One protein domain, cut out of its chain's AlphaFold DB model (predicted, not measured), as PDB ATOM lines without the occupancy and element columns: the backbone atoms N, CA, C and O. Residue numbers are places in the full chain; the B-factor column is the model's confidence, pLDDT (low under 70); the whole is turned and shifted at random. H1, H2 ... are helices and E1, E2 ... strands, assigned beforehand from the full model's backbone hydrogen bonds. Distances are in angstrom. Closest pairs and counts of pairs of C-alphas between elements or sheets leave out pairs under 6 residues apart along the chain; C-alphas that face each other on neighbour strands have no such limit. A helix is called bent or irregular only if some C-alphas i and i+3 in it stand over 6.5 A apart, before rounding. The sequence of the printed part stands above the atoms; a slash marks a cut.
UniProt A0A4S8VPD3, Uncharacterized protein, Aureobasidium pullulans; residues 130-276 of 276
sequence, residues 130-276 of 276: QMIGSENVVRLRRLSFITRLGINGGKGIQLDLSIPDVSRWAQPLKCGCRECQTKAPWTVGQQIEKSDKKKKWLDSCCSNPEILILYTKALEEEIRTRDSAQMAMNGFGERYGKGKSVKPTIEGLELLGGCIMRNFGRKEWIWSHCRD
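AT A GLANCE: This is residues 130 to 276 of the 276 residues of an uncharacterized protein of Aureobasidium pullulans (UniProt A0A4S8VPD3). One long helix, H4, makes the backbone of the length, and two helices fold back along it, opposite ways to it: H3 along its first half and H5 along its second. A small strand hairpin, E1 and E2, packs on H5 through E1, and a loop holding the short H2 lies off to one side. The printed part has 147 residues, with five named helices and two named strands in the order H1 E1 E2 H2 H3 H4 H5; the two-strand sheet E1 - E2 is antiparallel and the class is mostly helix. It is only just compact, close to loose, with a radius of gyration of the C-alphas of 17.5 A, and elongated, spanning 58 by 35 by 32 A.

IN THESE COORDINATES: Find C-alpha 134 at (62.880, 14.783, -6.869), where H1, residues 134 to 137, begins. E1 follows as residues 142 to 147, 17.4 A long, then E2 as residues 158 to 160. Read on to H2, residues 178 to 181, and to H3, residues 188 to 205, 26.1 A long. H4, residues 209 to 240, begins at C-alpha 209 at (18.690, 13.654, 24.358) and runs 46.0 A. H5, residues 250 to 268, runs 26.2 A to C-alpha 268 at (33.332, 23.815, 4.851); it has a kink of 43 degrees near residue 262 and is only just irregular, C-alphas 264 and 267 being 6.7 A apart.

HOW THE PARTS SIT: Start at H4, whose residues 212 to 226 touch H3 in a helical hairpin, opposite ways at a shallow tilt of 18 degrees; the closest C-alphas, of Ser 195 and Leu 219, are 6.1 A apart. Its residues 225 to 240 touch H5 in a second helical hairpin, opposite ways at a shallow tilt of 3 degrees, with the C-alphas of Thr 225 and Asn 263 closest at 5.3 A. H3 and H5 are apart. Look next at E1, whose Phe 145 has its C-alpha 6.1 A from that of Gly 257 in H5, the closest pair of the two. In the hairpin E1 and E2, N 143 and O 159 are within hydrogen-bond range at 3.0 A, N 159 and O 143 at 2.8 A. H1 is close but not clearly touching H5, the C-alphas of Val 137 and Ile 250 being closest at 7.2 A. H2 touches no helix. Every O i to N i+4 pair is within hydrogen-bond range in H3 and H4, and 12 of 15 in H5; H1 and H2 are too short for such a pair.

THE WHOLE: The C-alphas of Gly 133 and Ser 207, the two farthest apart, are 59.1 A apart. The printed part has no cut and ends at Asp 276, the chain's last residue. The link from E2 to H2 is long, residues 161 to 177; its residues 170 to 171 form a short antiparallel pairing with residues 186 to 187. Residues 204 to 210 and 269 to 276 stand free. The mean pLDDT of the printed part is 76.5; look for values under 70 at residues 147 to 156, 172 to 184, 242 to 245 and 265 to 276.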
ATOM      1  N   GLN A 130      58.198  20.316  -8.950       94.44
ATOM      2  CA  GLN A 130      59.040  19.968 -10.098       94.44
ATOM      3  C   GLN A 130      60.359  20.752 -10.088       94.44
ATOM      4  O   GLN A 130      61.422  20.166 -10.272       94.44
ATOM      5  N   MET A 131      60.303  22.059  -9.820       92.62
ATOM      6  CA  MET A 131      61.469  22.947  -9.802       92.62
ATOM      7  C   MET A 131      62.471  22.598  -8.696       92.62
ATOM      8  O   MET A 131      63.676  22.697  -8.918       92.62
ATOM      9  N   ILE A 132      62.006  22.206  -7.504       91.75
ATOM     10  CA  ILE A 132      62.925  21.793  -6.433       91.75
ATOM     11  C   ILE A 132      63.574  20.437  -6.721       91.75
ATOM     12  O   ILE A 132      64.574  20.133  -6.086       91.75
ATOM     13  N   GLY A 133      63.051  19.645  -7.658       92.50
ATOM     14  CA  GLY A 133      63.625  18.359  -8.042       92.50
ATOM     15  C   GLY A 133      63.300  17.219  -7.073       92.50
ATOM     16  O   GLY A 133      63.109  17.402  -5.865       92.50
ATOM     17  N   SER A 134      63.231  16.002  -7.616       91.50
ATOM     18  CA  SER A 134      62.880  14.783  -6.869       91.50
ATOM     19  C   SER A 134      63.802  14.515  -5.672       91.50
ATOM     20  O   SER A 134      63.355  14.035  -4.627       91.50
ATOM     21  N   GLU A 135      65.072  14.905  -5.788       90.88
ATOM     22  CA  GLU A 135      66.075  14.794  -4.742       90.88
ATOM     23  C   GLU A 135      65.734  15.646  -3.520       90.88
ATOM     24  O   GLU A 135      66.108  15.286  -2.410       90.88
ATOM     25  N   ASN A 136      65.009  16.754  -3.691       91.19
ATOM     26  CA  ASN A 136      64.567  17.601  -2.586       91.19
ATOM     27  C   ASN A 136      63.140  17.286  -2.149       91.19
ATOM     28  O   ASN A 136      62.854  17.359  -0.954       91.19
ATOM     29  N   VAL A 137      62.275  16.842  -3.067       92.50
ATOM     30  CA  VAL A 137      60.937  16.339  -2.713       92.50
ATOM     31  C   VAL A 137      61.053  15.232  -1.669       92.50
ATOM     32  O   VAL A 137      60.372  15.301  -0.652       92.50
ATOM     33  N   VAL A 138      61.988  14.286  -1.830       91.25
ATOM     34  CA  VAL A 138      62.188  13.181  -0.872       91.25
ATOM     35  C   VAL A 138      62.597  13.642   0.536       91.25
ATOM     36  O   VAL A 138      62.512  12.859   1.485       91.25
ATOM     37  N   ARG A 139      63.048  14.895   0.697       90.44
ATOM     38  CA  ARG A 139      63.430  15.502   1.983       90.44
ATOM     39  C   ARG A 139      62.264  16.183   2.693       90.44
ATOM     40  O   ARG A 139      62.391  16.468   3.879       90.44
ATOM     41  N   LEU A 140      61.139  16.405   2.011       90.94
ATOM     42  CA  LEU A 140      59.950  16.994   2.621       90.94
ATOM     43  C   LEU A 140      59.457  16.110   3.769       90.94
ATOM     44  O   LEU A 140      59.275  14.900   3.616       90.94
ATOM     45  N   ARG A 141      59.269  16.714   4.940       88.25
ATOM     46  CA  ARG A 141      58.741  16.021   6.126       88.25
ATOM     47  C   ARG A 141      57.490  16.690   6.646       88.25
ATOM     48  O   ARG A 141      56.491  16.012   6.849       88.25
ATOM     49  N   ARG A 142      57.528  18.010   6.805       88.19
ATOM     50  CA  ARG A 142      56.418  18.778   7.359       88.19
ATOM     51  C   ARG A 142      55.627  19.450   6.248       88.19
ATOM     52  O   ARG A 142      56.168  20.244   5.482       88.19
ATOM     53  N   LEU A 143      54.347  19.115   6.152       88.62
ATOM     54  CA  LEU A 143      53.458  19.600   5.101       88.62
ATOM     55  C   LEU A 143      52.123  20.032   5.685       88.62
ATOM     56  O   LEU A 143      51.685  19.528   6.714       88.62
ATOM     57  N   SER A 144      51.433  20.925   4.996       86.31
ATOM     58  CA  SER A 144      50.032  21.208   5.268       86.31
ATOM     59  C   SER A 144      49.278  21.352   3.962       86.31
ATOM     60  O   SER A 144      49.746  22.027   3.052       86.31
ATOM     61  N   PHE A 145      48.114  20.717   3.854       83.38
ATOM     62  CA  PHE A 145      47.261  20.865   2.680       83.38
ATOM     63  C   PHE A 145      46.176  21.895   2.961       83.38
ATOM     64  O   PHE A 145      45.557  21.856   4.024       83.38
ATOM     65  N   ILE A 146      45.945  22.809   2.020       78.94
ATOM     66  CA  ILE A 146      44.920  23.859   2.125       78.94
ATOM     67  C   ILE A 146      44.040  23.905   0.868       78.94
ATOM     68  O   ILE A 146      44.469  23.501  -0.211       78.94
ATOM     69  N   THR A 147      42.795  24.383   0.971       68.94
ATOM     70  CA  THR A 147      41.971  24.726  -0.205       68.94
ATOM     71  C   THR A 147      42.434  26.056  -0.808       68.94
ATOM     72  O   THR A 147      43.114  26.841  -0.148       68.94
ATOM     73  N   ARG A 148      42.011  26.365  -2.044       59.62
ATOM     74  CA  ARG A 148      42.199  27.701  -2.657       59.62
ATOM     75  C   ARG A 148      41.588  28.842  -1.823       59.62
ATOM     76  O   ARG A 148      42.074  29.961  -1.903       59.62
ATOM     77  N   LEU A 149      40.554  28.546  -1.031       54.41
ATOM     78  CA  LEU A 149      39.899  29.483  -0.108       54.41
ATOM     79  C   LEU A 149      40.555  29.506   1.290       54.41
ATOM     80  O   LEU A 149      40.178  30.321   2.124       54.41
ATOM     81  N   GLY A 150      41.559  28.650   1.524       52.16
ATOM     82  CA  GLY A 150      42.191  28.425   2.818       52.16
ATOM     83  C   GLY A 150      41.261  27.663   3.760       52.16
ATOM     84  O   GLY A 150      40.216  28.175   4.133       52.16
ATOM     85  N   ILE A 151      41.661  26.470   4.211       48.34
ATOM     86  CA  ILE A 151      40.891  25.720   5.219       48.34
ATOM     87  C   ILE A 151      40.664  26.637   6.422       48.34
ATOM     88  O   ILE A 151      41.650  27.071   7.016       48.34
ATOM     89  N   ASN A 152      39.420  26.946   6.791       46.69
ATOM     90  CA  ASN A 152      39.114  27.744   7.992       46.69
ATOM     91  C   ASN A 152      39.953  29.043   8.127       46.69
ATOM     92  O   ASN A 152      40.531  29.297   9.188       46.69
ATOM     93  N   GLY A 153      40.108  29.834   7.059       49.56
ATOM     94  CA  GLY A 153      40.935  31.050   7.112       49.56
ATOM     95  C   GLY A 153      42.448  30.777   7.160       49.56
ATOM     96  O   GLY A 153      43.192  31.508   7.809       49.56
ATOM     97  N   GLY A 154      42.910  29.708   6.496       50.06
ATOM     98  CA  GLY A 154      44.338  29.412   6.290       50.06
ATOM     99  C   GLY A 154      44.968  28.391   7.251       50.06
ATOM    100  O   GLY A 154      46.192  28.277   7.307       50.06
ATOM    101  N   LYS A 155      44.171  27.628   8.005       56.84
ATOM    102  CA  LYS A 155      44.625  26.661   9.018       56.84
ATOM    103  C   LYS A 155      44.372  25.217   8.567       56.84
ATOM    104  O   LYS A 155      43.410  24.578   8.990       56.84
ATOM    105  N   GLY A 156      45.241  24.705   7.694       66.31
ATOM    106  CA  GLY A 156      45.283  23.280   7.350       66.31
ATOM    107  C   GLY A 156      45.940  22.437   8.443       66.31
ATOM    108  O   GLY A 156      46.711  22.951   9.252       66.31
ATOM    109  N   ILE A 157      45.641  21.136   8.479       74.44
ATOM    110  CA  ILE A 157      46.359  20.201   9.360       74.44
ATOM    111  C   ILE A 157      47.825  20.195   8.952       74.44
ATOM    112  O   ILE A 157      48.134  20.209   7.760       74.44
ATOM    113  N   GLN A 158      48.708  20.237   9.941       82.31
ATOM    114  CA  GLN A 158      50.138  20.077   9.767       82.31
ATOM    115  C   GLN A 158      50.481  18.611   9.982       82.31
ATOM    116  O   GLN A 158      50.301  18.044  11.061       82.31
ATOM    117  N   LEU A 159      50.957  18.012   8.909       86.44
ATOM    118  CA  LEU A 159      51.391  16.641   8.836       86.44
ATOM    119  C   LEU A 159      52.893  16.593   9.018       86.44
ATOM    120  O   LEU A 159      53.614  17.420   8.458       86.44
ATOM    121  N   ASP A 160      53.349  15.572   9.724       86.50
ATOM    122  CA  ASP A 160      54.742  15.168   9.712       86.50
ATOM    123  C   ASP A 160      54.822  13.763   9.116       86.50
ATOM    124  O   ASP A 160      54.343  12.801   9.710       86.50
ATOM    125  N   LEU A 161      55.409  13.641   7.926       87.44
ATOM    126  CA  LEU A 161      55.562  12.364   7.228       87.44
ATOM    127  C   LEU A 161      56.500  11.392   7.961       87.44
ATOM    128  O   LEU A 161      56.509  10.207   7.632       87.44
ATOM    129  N   SER A 162      57.290  11.866   8.933       83.50
ATOM    130  CA  SER A 162      58.054  10.994   9.835       83.50
ATOM    131  C   SER A 162      57.193  10.382  10.946       83.50
ATOM    132  O   SER A 162      57.612   9.415  11.580       83.50
ATOM    133  N   ILE A 163      55.983  10.908  11.158       86.25
ATOM    134  CA  ILE A 163      55.030  10.455  12.167       86.25
ATOM    135  C   ILE A 163      53.843   9.795  11.446       86.25
ATOM    136  O   ILE A 163      52.906  10.483  11.031       86.25
ATOM    137  N   PRO A 164      53.855   8.458  11.279       84.81
ATOM    138  CA  PRO A 164      52.794   7.747  10.563       84.81
ATOM    139  C   PRO A 164      51.459   7.758  11.316       84.81
ATOM    140  O   PRO A 164      50.408   7.576  10.707       84.81
ATOM    141  N   ASP A 165      51.497   7.970  12.630       90.12
ATOM    142  CA  ASP A 165      50.318   8.070  13.481       90.12
ATOM    143  C   ASP A 165      49.622   9.428  13.298       90.12
ATOM    144  O   ASP A 165      50.087  10.468  13.774       90.12
ATOM    145  N   VAL A 166      48.469   9.397  12.631       88.81
ATOM    146  CA  VAL A 166      47.632  10.567  12.344       88.81
ATOM    147  C   VAL A 166      47.127  11.233  13.617       88.81
ATOM    148  O   VAL A 166      46.908  12.446  13.625       88.81
ATOM    149  N   SER A 167      46.968  10.488  14.715       89.06
ATOM    150  CA  SER A 167      46.521  11.065  15.985       89.06
ATOM    151  C   SER A 167      47.509  12.104  16.525       89.06
ATOM    152  O   SER A 167      47.100  13.014  17.240       89.06
ATOM    153  N   ARG A 168      48.782  12.033  16.123       89.62
ATOM    154  CA  ARG A 168      49.844  12.956  16.538       89.62
ATOM    155  C   ARG A 168      50.015  14.157  15.612       89.62
ATOM    156  O   ARG A 168      50.816  15.039  15.917       89.62
ATOM    157  N   TRP A 169      49.290  14.218  14.497       87.38
ATOM    158  CA  TRP A 169      49.365  15.360  13.588       87.38
ATOM    159  C   TRP A 169      48.801  16.616  14.233       87.38
ATOM    160  O   TRP A 169      47.797  16.570  14.945       87.38
ATOM    161  N   ALA A 170      49.449  17.746  13.965       83.25
ATOM    162  CA  ALA A 170      49.122  19.014  14.586       83.25
ATOM    163  C   ALA A 170      47.980  19.710  13.837       83.25
ATOM    164  O   ALA A 170      48.028  19.942  12.629       83.25
ATOM    165  N   GLN A 171      46.953  20.105  14.573       71.69
ATOM    166  CA  GLN A 171      45.879  20.960  14.114       71.69
ATOM    167  C   GLN A 171      46.124  22.381  14.645       71.69
ATOM    168  O   GLN A 171      46.157  22.590  15.863       71.69
ATOM    169  N   PRO A 172      46.302  23.384  13.765       62.50
ATOM    170  CA  PRO A 172      46.489  24.754  14.214       62.50
ATOM    171  C   PRO A 172      45.292  25.208  15.050       62.50
ATOM    172  O   PRO A 172      44.135  25.001  14.670       62.50
ATOM    173  N   LEU A 173      45.569  25.846  16.188       54.72
ATOM    174  CA  LEU A 173      44.542  26.339  17.101       54.72
ATOM    175  C   LEU A 173      43.586  27.297  16.381       54.72
ATOM    176  O   LEU A 173      44.010  28.217  15.681       54.72
ATOM    177  N   LYS A 174      42.275  27.113  16.585       52.62
ATOM    178  CA  LYS A 174      41.229  27.952  15.973       52.62
ATOM    179  C   LYS A 174      41.234  29.408  16.473       52.62
ATOM    180  O   LYS A 174      40.725  30.264  15.760       52.62
ATOM    181  N   CYS A 175      41.853  29.728  17.618       44.81
ATOM    182  CA  CYS A 175      41.854  31.099  18.154       44.81
ATOM    183  C   CYS A 175      42.690  32.061  17.291       44.81
ATOM    184  O   CYS A 175      43.792  31.719  16.861       44.81
ATOM    185  N   GLY A 176      42.170  33.266  17.046       47.25
ATOM    186  CA  GLY A 176      42.900  34.391  16.440       47.25
ATOM    187  C   GLY A 176      43.660  35.259  17.454       47.25
ATOM    188  O   GLY A 176      44.325  36.212  17.066       47.25
ATOM    189  N   CYS A 177      43.574  34.943  18.748       43.78
ATOM    190  CA  CYS A 177      44.201  35.699  19.828       43.78
ATOM    191  C   CYS A 177      45.730  35.495  19.885       43.78
ATOM    192  O   CYS A 177      46.207  34.365  19.745       43.78
ATOM    193  N   ARG A 178      46.499  36.573  20.136       47.12
ATOM    194  CA  ARG A 178      47.981  36.559  20.239       47.12
ATOM    195  C   ARG A 178      48.504  35.520  21.240       47.12
ATOM    196  O   ARG A 178      49.481  34.843  20.955       47.12
ATOM    197  N   GLU A 179      47.810  35.324  22.357       47.66
ATOM    198  CA  GLU A 179      48.186  34.365  23.411       47.66
ATOM    199  C   GLU A 179      48.003  32.889  23.023       47.66
ATOM    200  O   GLU A 179      48.590  32.003  23.635       47.66
ATOM    201  N   CYS A 180      47.178  32.586  22.017       46.06
ATOM    202  CA  CYS A 180      47.050  31.225  21.489       46.06
ATOM    203  C   CYS A 180      47.964  30.970  20.288       46.06
ATOM    204  O   CYS A 180      48.118  29.816  19.904       46.06
ATOM    205  N   GLN A 181      48.582  32.006  19.709       47.16
ATOM    206  CA  GLN A 181      49.634  31.835  18.701       47.16
ATOM    207  C   GLN A 181      50.931  31.291  19.320       47.16
ATOM    208  O   GLN A 181      51.730  30.682  18.617       47.16
ATOM    209  N   THR A 182      51.119  31.472  20.632       46.59
ATOM    210  CA  THR A 182      52.266  30.959  21.398       46.59
ATOM    211  C   THR A 182      52.024  29.577  22.015       46.59
ATOM    212  O   THR A 182      52.972  28.941  22.471       46.59
ATOM    213  N   LYS A 183      50.779  29.078  22.028       55.69
ATOM    214  CA  LYS A 183      50.455  27.735  22.533       55.69
ATOM    215  C   LYS A 183      50.716  26.682  21.460       55.69
ATOM    216  O   LYS A 183      50.368  26.874  20.294       55.69
ATOM    217  N   ALA A 184      51.285  25.550  21.873       62.78
ATOM    218  CA  ALA A 184      51.495  24.410  20.989       62.78
ATOM    219  C   ALA A 184      50.166  23.995  20.314       62.78
ATOM    220  O   ALA A 184      49.123  23.963  20.982       62.78
ATOM    221  N   PRO A 185      50.175  23.702  19.000       71.69
ATOM    222  CA  PRO A 185      48.987  23.240  18.300       71.69
ATOM    223  C   PRO A 185      48.485  21.931  18.914       71.69
ATOM    224  O   PRO A 185      49.268  21.094  19.358       71.69
ATOM    225  N   TRP A 186      47.165  21.758  18.939       77.94
ATOM    226  CA  TRP A 186      46.554  20.532  19.443       77.94
ATOM    227  C   TRP A 186      46.729  19.420  18.428       77.94
ATOM    228  O   TRP A 186      46.584  19.650  17.232       77.94
ATOM    229  N   THR A 187      46.995  18.208  18.887       88.31
ATOM    230  CA  THR A 187      47.010  17.051  17.992       88.31
ATOM    231  C   THR A 187      45.589  16.587  17.655       88.31
ATOM    232  O   THR A 187      44.643  16.852  18.404       88.31
ATOM    233  N   VAL A 188      45.422  15.868  16.541       85.44
ATOM    234  CA  VAL A 188      44.134  15.249  16.164       85.44
ATOM    235  C   VAL A 188      43.603  14.348  17.291       85.44
ATOM    236  O   VAL A 188      42.412  14.373  17.595       85.44
ATOM    237  N   GLY A 189      44.483  13.595  17.953       88.88
ATOM    238  CA  GLY A 189      44.151  12.734  19.087       88.88
ATOM    239  C   GLY A 189      43.680  13.522  20.307       88.88
ATOM    240  O   GLY A 189      42.627  13.212  20.856       88.88
ATOM    241  N   GLN A 190      44.391  14.591  20.682       89.62
ATOM    242  CA  GLN A 190      43.981  15.472  21.787       89.62
ATOM    243  C   GLN A 190      42.624  16.140  21.533       89.62
ATOM    244  O   GLN A 190      41.836  16.332  22.461       89.62
ATOM    245  N   GLN A 191      42.330  16.488  20.277       85.62
ATOM    246  CA  GLN A 191      41.030  17.036  19.898       85.62
ATOM    247  C   GLN A 191      39.908  16.008  20.115       85.62
ATOM    248  O   GLN A 191      38.905  16.347  20.742       85.62
ATOM    249  N   ILE A 192      40.102  14.758  19.678       89.94
ATOM    250  CA  ILE A 192      39.142  13.661  19.888       89.94
ATOM    251  C   ILE A 192      38.961  13.372  21.384       89.94
ATOM    252  O   ILE A 192      37.831  13.251  21.848       89.94
ATOM    253  N   GLU A 193      40.047  13.321  22.161       92.19
ATOM    254  CA  GLU A 193      39.990  13.079  23.610       92.19
ATOM    255  C   GLU A 193      39.179  14.166  24.333       92.19
ATOM    256  O   GLU A 193      38.369  13.880  25.216       92.19
ATOM    257  N   LYS A 194      39.347  15.432  23.937       88.38
ATOM    258  CA  LYS A 194      38.549  16.538  24.475       88.38
ATOM    259  C   LYS A 194      37.077  16.418  24.094       88.38
ATOM    260  O   LYS A 194      36.221  16.658  24.945       88.38
ATOM    261  N   SER A 195      36.781  16.072  22.841       86.50
ATOM    262  CA  SER A 195      35.411  15.829  22.379       86.50
ATOM    263  C   SER A 195      34.756  14.685  23.167       86.50
ATOM    264  O   SER A 195      33.620  14.837  23.613       86.50
ATOM    265  N   ASP A 196      35.484  13.595  23.439       92.31
ATOM    266  CA  ASP A 196      35.012  12.464  24.253       92.31
ATOM    267  C   ASP A 196      34.750  12.860  25.714       92.31
ATOM    268  O   ASP A 196      33.667  12.610  26.244       92.31
ATOM    269  N   LYS A 197      35.686  13.577  26.354       91.19
ATOM    270  CA  LYS A 197      35.485  14.119  27.712       91.19
ATOM    271  C   LYS A 197      34.255  15.026  27.783       91.19
ATOM    272  O   LYS A 197      33.470  14.922  28.722       91.19
ATOM    273  N   LYS A 198      34.056  15.885  26.775       86.56
ATOM    274  CA  LYS A 198      32.879  16.760  26.692       86.56
ATOM    275  C   LYS A 198      31.587  15.955  26.542       86.56
ATOM    276  O   LYS A 198      30.605  16.281  27.202       86.56
ATOM    277  N   LYS A 199      31.589  14.910  25.709       89.06
ATOM    278  CA  LYS A 199      30.438  14.015  25.532       89.06
ATOM    279  C   LYS A 199      30.079  13.306  26.842       89.06
ATOM    280  O   LYS A 199      28.921  13.350  27.228       89.06
ATOM    281  N   LYS A 200      31.059  12.735  27.554       90.69
ATOM    282  CA  LYS A 200      30.854  12.083  28.865       90.69
ATOM    283  C   LYS A 200      30.290  13.038  29.918       90.69
ATOM    284  O   LYS A 200      29.388  12.674  30.658       90.69
ATOM    285  N   TRP A 201      30.793  14.271  29.960       88.69
ATOM    286  CA  TRP A 201      30.256  15.291  30.860       88.69
ATOM    287  C   TRP A 201      28.800  15.649  30.521       88.69
ATOM    288  O   TRP A 201      27.959  15.703  31.415       88.69
ATOM    289  N   LEU A 202      28.473  15.826  29.235       86.12
ATOM    290  CA  LEU A 202      27.094  16.076  28.801       86.12
ATOM    291  C   LEU A 202      26.163  14.907  29.132       86.12
ATOM    292  O   LEU A 202      25.063  15.147  29.604       86.12
ATOM    293  N   ASP A 203      26.614  13.668  28.950       87.44
ATOM    294  CA  ASP A 203      25.865  12.460  29.317       87.44
ATOM    295  C   ASP A 203      25.511  12.441  30.817       87.44
ATOM    296  O   ASP A 203      24.412  12.058  31.202       87.44
ATOM    297  N   SER A 204      26.409  12.950  31.671       88.88
ATOM    298  CA  SER A 204      26.193  13.016  33.124       88.88
ATOM    299  C   SER A 204      25.310  14.173  33.611       88.88
ATOM    300  O   SER A 204      24.816  14.120  34.735       88.88
ATOM    301  N   CYS A 205      25.135  15.239  32.820       84.31
ATOM    302  CA  CYS A 205      24.504  16.482  33.294       84.31
ATOM    303  C   CYS A 205      23.390  17.030  32.388       84.31
ATOM    304  O   CYS A 205      22.722  17.988  32.770       84.31
ATOM    305  N   CYS A 206      23.199  16.492  31.183       78.06
ATOM    306  CA  CYS A 206      22.277  17.039  30.192       78.06
ATOM    307  C   CYS A 206      21.070  16.116  30.003       78.06
ATOM    308  O   CYS A 206      21.181  15.049  29.412       78.06
ATOM    309  N   SER A 207      19.891  16.563  30.440       75.69
ATOM    310  CA  SER A 207      18.636  15.818  30.263       75.69
ATOM    311  C   SER A 207      18.069  15.893  28.838       75.69
ATOM    312  O   SER A 207      17.038  15.285  28.567       75.69
ATOM    313  N   ASN A 208      18.694  16.662  27.933       85.56
ATOM    314  CA  ASN A 208      18.233  16.810  26.554       85.56
ATOM    315  C   ASN A 208      18.895  15.750  25.642       85.56
ATOM    316  O   ASN A 208      20.078  15.891  25.303       85.56
ATOM    317  N   PRO A 209      18.146  14.728  25.185       84.31
ATOM    318  CA  PRO A 209      18.690  13.654  24.358       84.31
ATOM    319  C   PRO A 209      19.159  14.132  22.975       84.31
ATOM    320  O   PRO A 209      20.096  13.561  22.420       84.31
ATOM    321  N   GLU A 210      18.579  15.202  22.420       86.44
ATOM    322  CA  GLU A 210      18.982  15.731  21.111       86.44
ATOM    323  C   GLU A 210      20.403  16.300  21.145       86.44
ATOM    324  O   GLU A 210      21.202  16.057  20.237       86.44
ATOM    325  N   ILE A 211      20.756  16.998  22.232       83.44
ATOM    326  CA  ILE A 211      22.110  17.528  22.434       83.44
ATOM    327  C   ILE A 211      23.108  16.370  22.507       83.44
ATOM    328  O   ILE A 211      24.137  16.397  21.828       83.44
ATOM    329  N   LEU A 212      22.801  15.324  23.276       85.12
ATOM    330  CA  LEU A 212      23.673  14.159  23.403       85.12
ATOM    331  C   LEU A 212      23.872  13.432  22.060       85.12
ATOM    332  O   LEU A 212      25.002  13.059  21.722       85.12
ATOM    333  N   ILE A 213      22.812  13.286  21.256       88.19
ATOM    334  CA  ILE A 213      22.881  12.695  19.911       88.19
ATOM    335  C   ILE A 213      23.794  13.522  18.996       88.19
ATOM    336  O   ILE A 213      24.636  12.955  18.296       88.19
ATOM    337  N   LEU A 214      23.666  14.854  19.006       87.25
ATOM    338  CA  LEU A 214      24.494  15.743  18.183       87.25
ATOM    339  C   LEU A 214      25.986  15.610  18.515       87.25
ATOM    340  O   LEU A 214      26.807  15.450  17.611       87.25
ATOM    341  N   TYR A 215      26.348  15.628  19.801       85.06
ATOM    342  CA  TYR A 215      27.747  15.489  20.224       85.06
ATOM    343  C   TYR A 215      28.305  14.085  19.979       85.06
ATOM    344  O   TYR A 215      29.476  13.953  19.624       85.06
ATOM    345  N   THR A 216      27.474  13.048  20.109       88.12
ATOM    346  CA  THR A 216      27.867  11.671  19.784       88.12
ATOM    347  C   THR A 216      28.188  11.538  18.296       88.12
ATOM    348  O   THR A 216      29.287  11.108  17.951       88.12
ATOM    349  N   LYS A 217      27.302  12.018  17.412       89.25
ATOM    350  CA  LYS A 217      27.542  12.031  15.959       89.25
ATOM    351  C   LYS A 217      28.793  12.827  15.587       89.25
ATOM    352  O   LYS A 217      29.569  12.386  14.743       89.25
ATOM    353  N   ALA A 218      29.014  13.978  16.225       84.75
ATOM    354  CA  ALA A 218      30.202  14.792  15.982       84.75
ATOM    355  C   ALA A 218      31.500  14.063  16.375       84.75
ATOM    356  O   ALA A 218      32.471  14.099  15.619       84.75
ATOM    357  N   LEU A 219      31.520  13.376  17.523       88.38
ATOM    358  CA  LEU A 219      32.670  12.579  17.963       88.38
ATOM    359  C   LEU A 219      32.931  11.394  17.023       88.38
ATOM    360  O   LEU A 219      34.073  11.168  16.621       88.38
ATOM    361  N   GLU A 220      31.884  10.665  16.635       91.00
ATOM    362  CA  GLU A 220      31.977   9.566  15.667       91.00
ATOM    363  C   GLU A 220      32.515  10.038  14.313       91.00
ATOM    364  O   GLU A 220      33.303   9.337  13.677       91.00
ATOM    365  N   GLU A 221      32.115  11.228  13.861       86.75
ATOM    366  CA  GLU A 221      32.644  11.827  12.641       86.75
ATOM    367  C   GLU A 221      34.134  12.171  12.782       86.75
ATOM    368  O   GLU A 221      34.909  11.824  11.895       86.75
ATOM    369  N   GLU A 222      34.567  12.777  13.895       86.31
ATOM    370  CA  GLU A 222      35.989  13.071  14.145       86.31
ATOM    371  C   GLU A 222      36.853  11.799  14.170       86.31
ATOM    372  O   GLU A 222      37.914  11.762  13.535       86.31
ATOM    373  N   ILE A 223      36.374  10.742  14.833       89.81
ATOM    374  CA  ILE A 223      37.015   9.418  14.867       89.81
ATOM    375  C   ILE A 223      37.109   8.836  13.454       89.81
ATOM    376  O   ILE A 223      38.192   8.465  13.002       89.81
ATOM    377  N   ARG A 224      36.000   8.838  12.707       89.69
ATOM    378  CA  ARG A 224      35.949   8.331  11.330       89.69
ATOM    379  C   ARG A 224      36.879   9.105  10.398       89.69
ATOM    380  O   ARG A 224      37.526   8.501   9.539       89.69
ATOM    381  N   THR A 225      36.958  10.428  10.549       85.44
ATOM    382  CA  THR A 225      37.887  11.286   9.801       85.44
ATOM    383  C   THR A 225      39.339  10.897  10.085       85.44
ATOM    384  O   THR A 225      40.105  10.732   9.132       85.44
ATOM    385  N   ARG A 226      39.715  10.716  11.361       88.88
ATOM    386  CA  ARG A 226      41.055  10.244  11.753       88.88
ATOM    387  C   ARG A 226      41.356   8.882  11.138       88.88
ATOM    388  O   ARG A 226      42.394   8.742  10.503       88.88
ATOM    389  N   ASP A 227      40.460   7.909  11.275       90.56
ATOM    390  CA  ASP A 227      40.692   6.536  10.802       90.56
ATOM    391  C   ASP A 227      40.817   6.475   9.277       90.56
ATOM    392  O   ASP A 227      41.701   5.815   8.733       90.56
ATOM    393  N   SER A 228      39.999   7.257   8.569       87.94
ATOM    394  CA  SER A 228      40.086   7.387   7.110       87.94
ATOM    395  C   SER A 228      41.401   8.027   6.662       87.94
ATOM    396  O   SER A 228      41.981   7.629   5.650       87.94
ATOM    397  N   ALA A 229      41.894   9.017   7.409       86.56
ATOM    398  CA  ALA A 229      43.203   9.608   7.165       86.56
ATOM    399  C   ALA A 229      44.348   8.646   7.524       86.56
ATOM    400  O   ALA A 229      45.336   8.601   6.793       86.56
ATOM    401  N   GLN A 230      44.201   7.835   8.576       90.94
ATOM    402  CA  GLN A 230      45.177   6.813   8.957       90.94
ATOM    403  C   GLN A 230      45.311   5.747   7.869       90.94
ATOM    404  O   GLN A 230      46.425   5.419   7.477       90.94
ATOM    405  N   MET A 231      44.196   5.272   7.308       88.62
ATOM    406  CA  MET A 231      44.221   4.356   6.163       88.62
ATOM    407  C   MET A 231      44.954   4.962   4.960       88.62
ATOM    408  O   MET A 231      45.761   4.288   4.323       88.62
ATOM    409  N   ALA A 232      44.718   6.245   4.666       86.56
ATOM    410  CA  ALA A 232      45.423   6.934   3.589       86.56
ATOM    411  C   ALA A 232      46.931   7.055   3.861       86.56
ATOM    412  O   ALA A 232      47.729   6.840   2.951       86.56
ATOM    413  N   MET A 233      47.324   7.366   5.100       88.06
ATOM    414  CA  MET A 233      48.732   7.447   5.490       88.06
ATOM    415  C   MET A 233      49.420   6.077   5.434       88.06
ATOM    416  O   MET A 233      50.549   5.987   4.955       88.06
ATOM    417  N   ASN A 234      48.732   5.007   5.838       88.38
ATOM    418  CA  ASN A 234      49.238   3.638   5.727       88.38
ATOM    419  C   ASN A 234      49.480   3.266   4.259       88.38
ATOM    420  O   ASN A 234      50.592   2.887   3.904       88.38
ATOM    421  N   GLY A 235      48.492   3.484   3.381       86.38
ATOM    422  CA  GLY A 235      48.645   3.220   1.947       86.38
ATOM    423  C   GLY A 235      49.717   4.092   1.278       86.38
ATOM    424  O   GLY A 235      50.409   3.645   0.363       86.38
ATOM    425  N   PHE A 236      49.902   5.330   1.749       87.44
ATOM    426  CA  PHE A 236      51.011   6.185   1.326       87.44
ATOM    427  C   PHE A 236      52.365   5.608   1.767       87.44
ATOM    428  O   PHE A 236      53.291   5.538   0.960       87.44
ATOM    429  N   GLY A 237      52.472   5.141   3.012       85.94
ATOM    430  CA  GLY A 237      53.661   4.476   3.543       85.94
ATOM    431  C   GLY A 237      53.996   3.164   2.827       85.94
ATOM    432  O   GLY A 237      55.164   2.907   2.566       85.94
ATOM    433  N   GLU A 238      53.001   2.369   2.440       86.12
ATOM    434  CA  GLU A 238      53.205   1.123   1.686       86.12
ATOM    435  C   GLU A 238      53.754   1.377   0.277       86.12
ATOM    436  O   GLU A 238      54.667   0.687  -0.171       86.12
ATOM    437  N   ARG A 239      53.218   2.383  -0.427       84.31
ATOM    438  CA  ARG A 239      53.601   2.684  -1.819       84.31
ATOM    439  C   ARG A 239      54.883   3.497  -1.933       84.31
ATOM    440  O   ARG A 239      55.632   3.331  -2.891       84.31
ATOM    441  N   TYR A 240      55.105   4.405  -0.986       83.00
ATOM    442  CA  TYR A 240      56.172   5.403  -1.054       83.00
ATOM    443  C   TYR A 240      57.141   5.316   0.134       83.00
ATOM    444  O   TYR A 240      57.989   6.187   0.311       83.00
ATOM    445  N   GLY A 241      57.053   4.282   0.970       75.25
ATOM    446  CA  GLY A 241      58.008   4.005   2.042       75.25
ATOM    447  C   GLY A 241      59.182   3.135   1.596       75.25
ATOM    448  O   GLY A 241      59.077   2.313   0.690       75.25
ATOM    449  N   LYS A 242      60.331   3.296   2.261       64.75
ATOM    450  CA  LYS A 242      61.440   2.329   2.216       64.75
ATOM    451  C   LYS A 242      61.915   2.075   3.647       64.75
ATOM    452  O   LYS A 242      62.584   2.922   4.241       64.75
ATOM    453  N   GLY A 243      61.562   0.919   4.211       66.38
ATOM    454  CA  GLY A 243      61.816   0.604   5.621       66.38
ATOM    455  C   GLY A 243      60.955   1.456   6.561       66.38
ATOM    456  O   GLY A 243      59.758   1.593   6.340       66.38
ATOM    457  N   LYS A 244      61.559   2.057   7.597       59.66
ATOM    458  CA  LYS A 244      60.858   2.915   8.582       59.66
ATOM    459  C   LYS A 244      60.649   4.370   8.129       59.66
ATOM    460  O   LYS A 244      60.094   5.159   8.884       59.66
ATOM    461  N   SER A 245      61.125   4.751   6.939       68.50
ATOM    462  CA  SER A 245      61.049   6.132   6.443       68.50
ATOM    463  C   SER A 245      60.171   6.224   5.209       68.50
ATOM    464  O   SER A 245      60.314   5.443   4.265       68.50
ATOM    465  N   VAL A 246      59.340   7.261   5.172       80.06
ATOM    466  CA  VAL A 246      58.599   7.628   3.968       80.06
ATOM    467  C   VAL A 246      59.504   8.411   3.015       80.06
ATOM    468  O   VAL A 246      60.314   9.237   3.447       80.06
ATOM    469  N   LYS A 247      59.397   8.125   1.718       86.81
ATOM    470  CA  LYS A 247      60.084   8.808   0.621       86.81
ATOM    471  C   LYS A 247      59.032   9.468  -0.271       86.81
ATOM    472  O   LYS A 247      58.604   8.865  -1.253       86.81
ATOM    473  N   PRO A 248      58.576  10.682   0.079       89.69
ATOM    474  CA  PRO A 248      57.541  11.353  -0.693       89.69
ATOM    475  C   PRO A 248      57.970  11.541  -2.152       89.69
ATOM    476  O   PRO A 248      59.124  11.854  -2.448       89.69
ATOM    477  N   THR A 249      57.004  11.372  -3.047       92.00
ATOM    478  CA  THR A 249      57.084  11.686  -4.476       92.00
ATOM    479  C   THR A 249      56.006  12.713  -4.804       92.00
ATOM    480  O   THR A 249      55.053  12.868  -4.044       92.00
ATOM    481  N   ILE A 250      56.120  13.406  -5.939       91.94
ATOM    482  CA  ILE A 250      55.099  14.380  -6.359       91.94
ATOM    483  C   ILE A 250      53.723  13.704  -6.465       91.94
ATOM    484  O   ILE A 250      52.766  14.169  -5.852       91.94
ATOM    485  N   GLU A 251      53.653  12.560  -7.148       90.00
ATOM    486  CA  GLU A 251      52.429  11.758  -7.278       90.00
ATOM    487  C   GLU A 251      51.880  11.325  -5.911       90.00
ATOM    488  O   GLU A 251      50.689  11.461  -5.628       90.00
ATOM    489  N   GLY A 252      52.753  10.850  -5.021       89.19
ATOM    490  CA  GLY A 252      52.350  10.437  -3.687       89.19
ATOM    491  C   GLY A 252      51.789  11.598  -2.860       89.19
ATOM    492  O   GLY A 252      50.802  11.420  -2.148       89.19
ATOM    493  N   LEU A 253      52.373  12.796  -2.977       90.81
ATOM    494  CA  LEU A 253      51.866  14.003  -2.321       90.81
ATOM    495  C   LEU A 253      50.518  14.454  -2.896       90.81
ATOM    496  O   LEU A 253      49.668  14.919  -2.136       90.81
ATOM    497  N   GLU A 254      50.284  14.285  -4.200       88.31
ATOM    498  CA  GLU A 254      48.970  14.526  -4.808       88.31
ATOM    499  C   GLU A 254      47.903  13.572  -4.260       88.31
ATOM    500  O   GLU A 254      46.820  14.020  -3.868       88.31
ATOM    501  N   LEU A 255      48.210  12.272  -4.186       86.12
ATOM    502  CA  LEU A 255      47.300  11.262  -3.640       86.12
ATOM    503  C   LEU A 255      46.991  11.526  -2.163       86.12
ATOM    504  O   LEU A 255      45.822  11.576  -1.770       86.12
ATOM    505  N   LEU A 256      48.033  11.748  -1.358       87.06
ATOM    506  CA  LEU A 256      47.909  12.022   0.070       87.06
ATOM    507  C   LEU A 256      47.102  13.304   0.315       87.06
ATOM    508  O   LEU A 256      46.144  13.289   1.093       87.06
ATOM    509  N   GLY A 257      47.422  14.386  -0.402       85.69
ATOM    510  CA  GLY A 257      46.678  15.642  -0.345       85.69
ATOM    511  C   GLY A 257      45.206  15.453  -0.698       85.69
ATOM    512  O   GLY A 257      44.327  15.929   0.022       85.69
ATOM    513  N   GLY A 258      44.909  14.686  -1.747       80.31
ATOM    514  CA  GLY A 258      43.536  14.369  -2.123       80.31
ATOM    515  C   GLY A 258      42.758  13.640  -1.022       80.31
ATOM    516  O   GLY A 258      41.614  14.002  -0.733       80.31
ATOM    517  N   CYS A 259      43.377  12.657  -0.365       80.94
ATOM    518  CA  CYS A 259      42.779  11.931   0.755       80.94
ATOM    519  C   CYS A 259      42.529  12.834   1.970       80.94
ATOM    520  O   CYS A 259      41.421  12.851   2.509       80.94
ATOM    521  N   ILE A 260      43.520  13.630   2.373       80.75
ATOM    522  CA  ILE A 260      43.407  14.548   3.516       80.75
ATOM    523  C   ILE A 260      42.281  15.548   3.287       80.75
ATOM    524  O   ILE A 260      41.459  15.767   4.172       80.75
ATOM    525  N   MET A 261      42.180  16.106   2.084       77.81
ATOM    526  CA  MET A 261      41.149  17.091   1.771       77.81
ATOM    527  C   MET A 261      39.741  16.504   1.710       77.81
ATOM    528  O   MET A 261      38.785  17.188   2.067       77.81
ATOM    529  N   ARG A 262      39.584  15.239   1.308       75.06
ATOM    530  CA  ARG A 262      38.285  14.551   1.392       75.06
ATOM    531  C   ARG A 262      37.847  14.331   2.837       75.06
ATOM    532  O   ARG A 262      36.660  14.457   3.123       75.06
ATOM    533  N   ASN A 263      38.794  14.025   3.721       74.94
ATOM    534  CA  ASN A 263      38.520  13.703   5.117       74.94
ATOM    535  C   ASN A 263      38.338  14.968   5.972       74.94
ATOM    536  O   ASN A 263      37.331  15.118   6.653       74.94
ATOM    537  N   PHE A 264      39.269  15.917   5.888       72.00
ATOM    538  CA  PHE A 264      39.287  17.116   6.729       72.00
ATOM    539  C   PHE A 264      38.676  18.358   6.067       72.00
ATOM    540  O   PHE A 264      38.236  19.268   6.767       72.00
ATOM    541  N   GLY A 265      38.596  18.403   4.733       60.31
ATOM    542  CA  GLY A 265      38.028  19.534   3.986       60.31
ATOM    543  C   GLY A 265      36.498  19.518   3.858       60.31
ATOM    544  O   GLY A 265      35.920  20.481   3.361       60.31
ATOM    545  N   ARG A 266      35.810  18.452   4.301       53.28
ATOM    546  CA  ARG A 266      34.334  18.358   4.269       53.28
ATOM    547  C   ARG A 266      33.633  19.375   5.176       53.28
ATOM    548  O   ARG A 266      32.514  19.771   4.864       53.28
ATOM    549  N   LYS A 267      34.298  19.850   6.237       50.81
ATOM    550  CA  LYS A 267      33.699  20.753   7.236       50.81
ATOM    551  C   LYS A 267      33.336  22.152   6.697       50.81
ATOM    552  O   LYS A 267      32.650  22.875   7.400       50.81
ATOM    553  N   GLU A 268      33.722  22.528   5.472       42.28
ATOM    554  CA  GLU A 268      33.332  23.815   4.851       42.28
ATOM    555  C   GLU A 268      31.969  23.778   4.137       42.28
ATOM    556  O   GLU A 268      31.317  24.811   4.016       42.28
ATOM    557  N   TRP A 269      31.494  22.608   3.694       35.12
ATOM    558  CA  TRP A 269      30.283  22.528   2.857       35.12
ATOM    559  C   TRP A 269      28.978  22.712   3.625       35.12
ATOM    560  O   TRP A 269      28.002  23.188   3.051       35.12
ATOM    561  N   ILE A 270      28.976  22.369   4.914       32.84
ATOM    562  CA  ILE A 270      27.807  22.537   5.785       32.84
ATOM    563  C   ILE A 270      27.598  24.024   6.118       32.84
ATOM    564  O   ILE A 270      26.470  24.461   6.267       32.84
ATOM    565  N   TRP A 271      28.663  24.833   6.152       26.66
ATOM    566  CA  TRP A 271      28.568  26.250   6.528       26.66
ATOM    567  C   TRP A 271      28.446  27.202   5.335       26.66
ATOM    568  O   TRP A 271      27.965  28.318   5.506       26.66
ATOM    569  N   SER A 272      28.837  26.781   4.126       29.88
ATOM    570  CA  SER A 272      28.660  27.587   2.909       29.88
ATOM    571  C   SER A 272      27.235  27.549   2.342       29.88
ATOM    572  O   SER A 272      26.947  28.329   1.447       29.88
ATOM    573  N   HIS A 273      26.370  26.656   2.840       29.41
ATOM    574  CA  HIS A 273      24.952  26.536   2.451       29.41
ATOM    575  C   HIS A 273      23.983  26.914   3.590       29.41
ATOM    576  O   HIS A 273      22.784  26.700   3.471       29.41
ATOM    577  N   CYS A 274      24.491  27.462   4.701       28.52
ATOM    578  CA  CYS A 274      23.678  28.022   5.792       28.52
ATOM    579  C   CYS A 274      23.798  29.553   5.879       28.52
ATOM    580  O   CYS A 274      23.571  30.140   6.934       28.52
ATOM    581  N   ARG A 275      24.199  30.198   4.780       32.66
ATOM    582  CA  ARG A 275      23.989  31.630   4.560       32.66
ATOM    583  C   ARG A 275      23.132  31.788   3.317       32.66
ATOM    584  O   ARG A 275      23.667  32.097   2.262       32.66
ATOM    585  N   ASP A 276      21.851  31.522   3.499       31.34
ATOM    586  CA  ASP A 276      20.760  32.216   2.826       31.34
ATOM    587  C   ASP A 276      19.793  32.653   3.933       31.34
ATOM    588  O   ASP A 276      19.506  31.809   4.819       31.34
TER     589      ASP A 276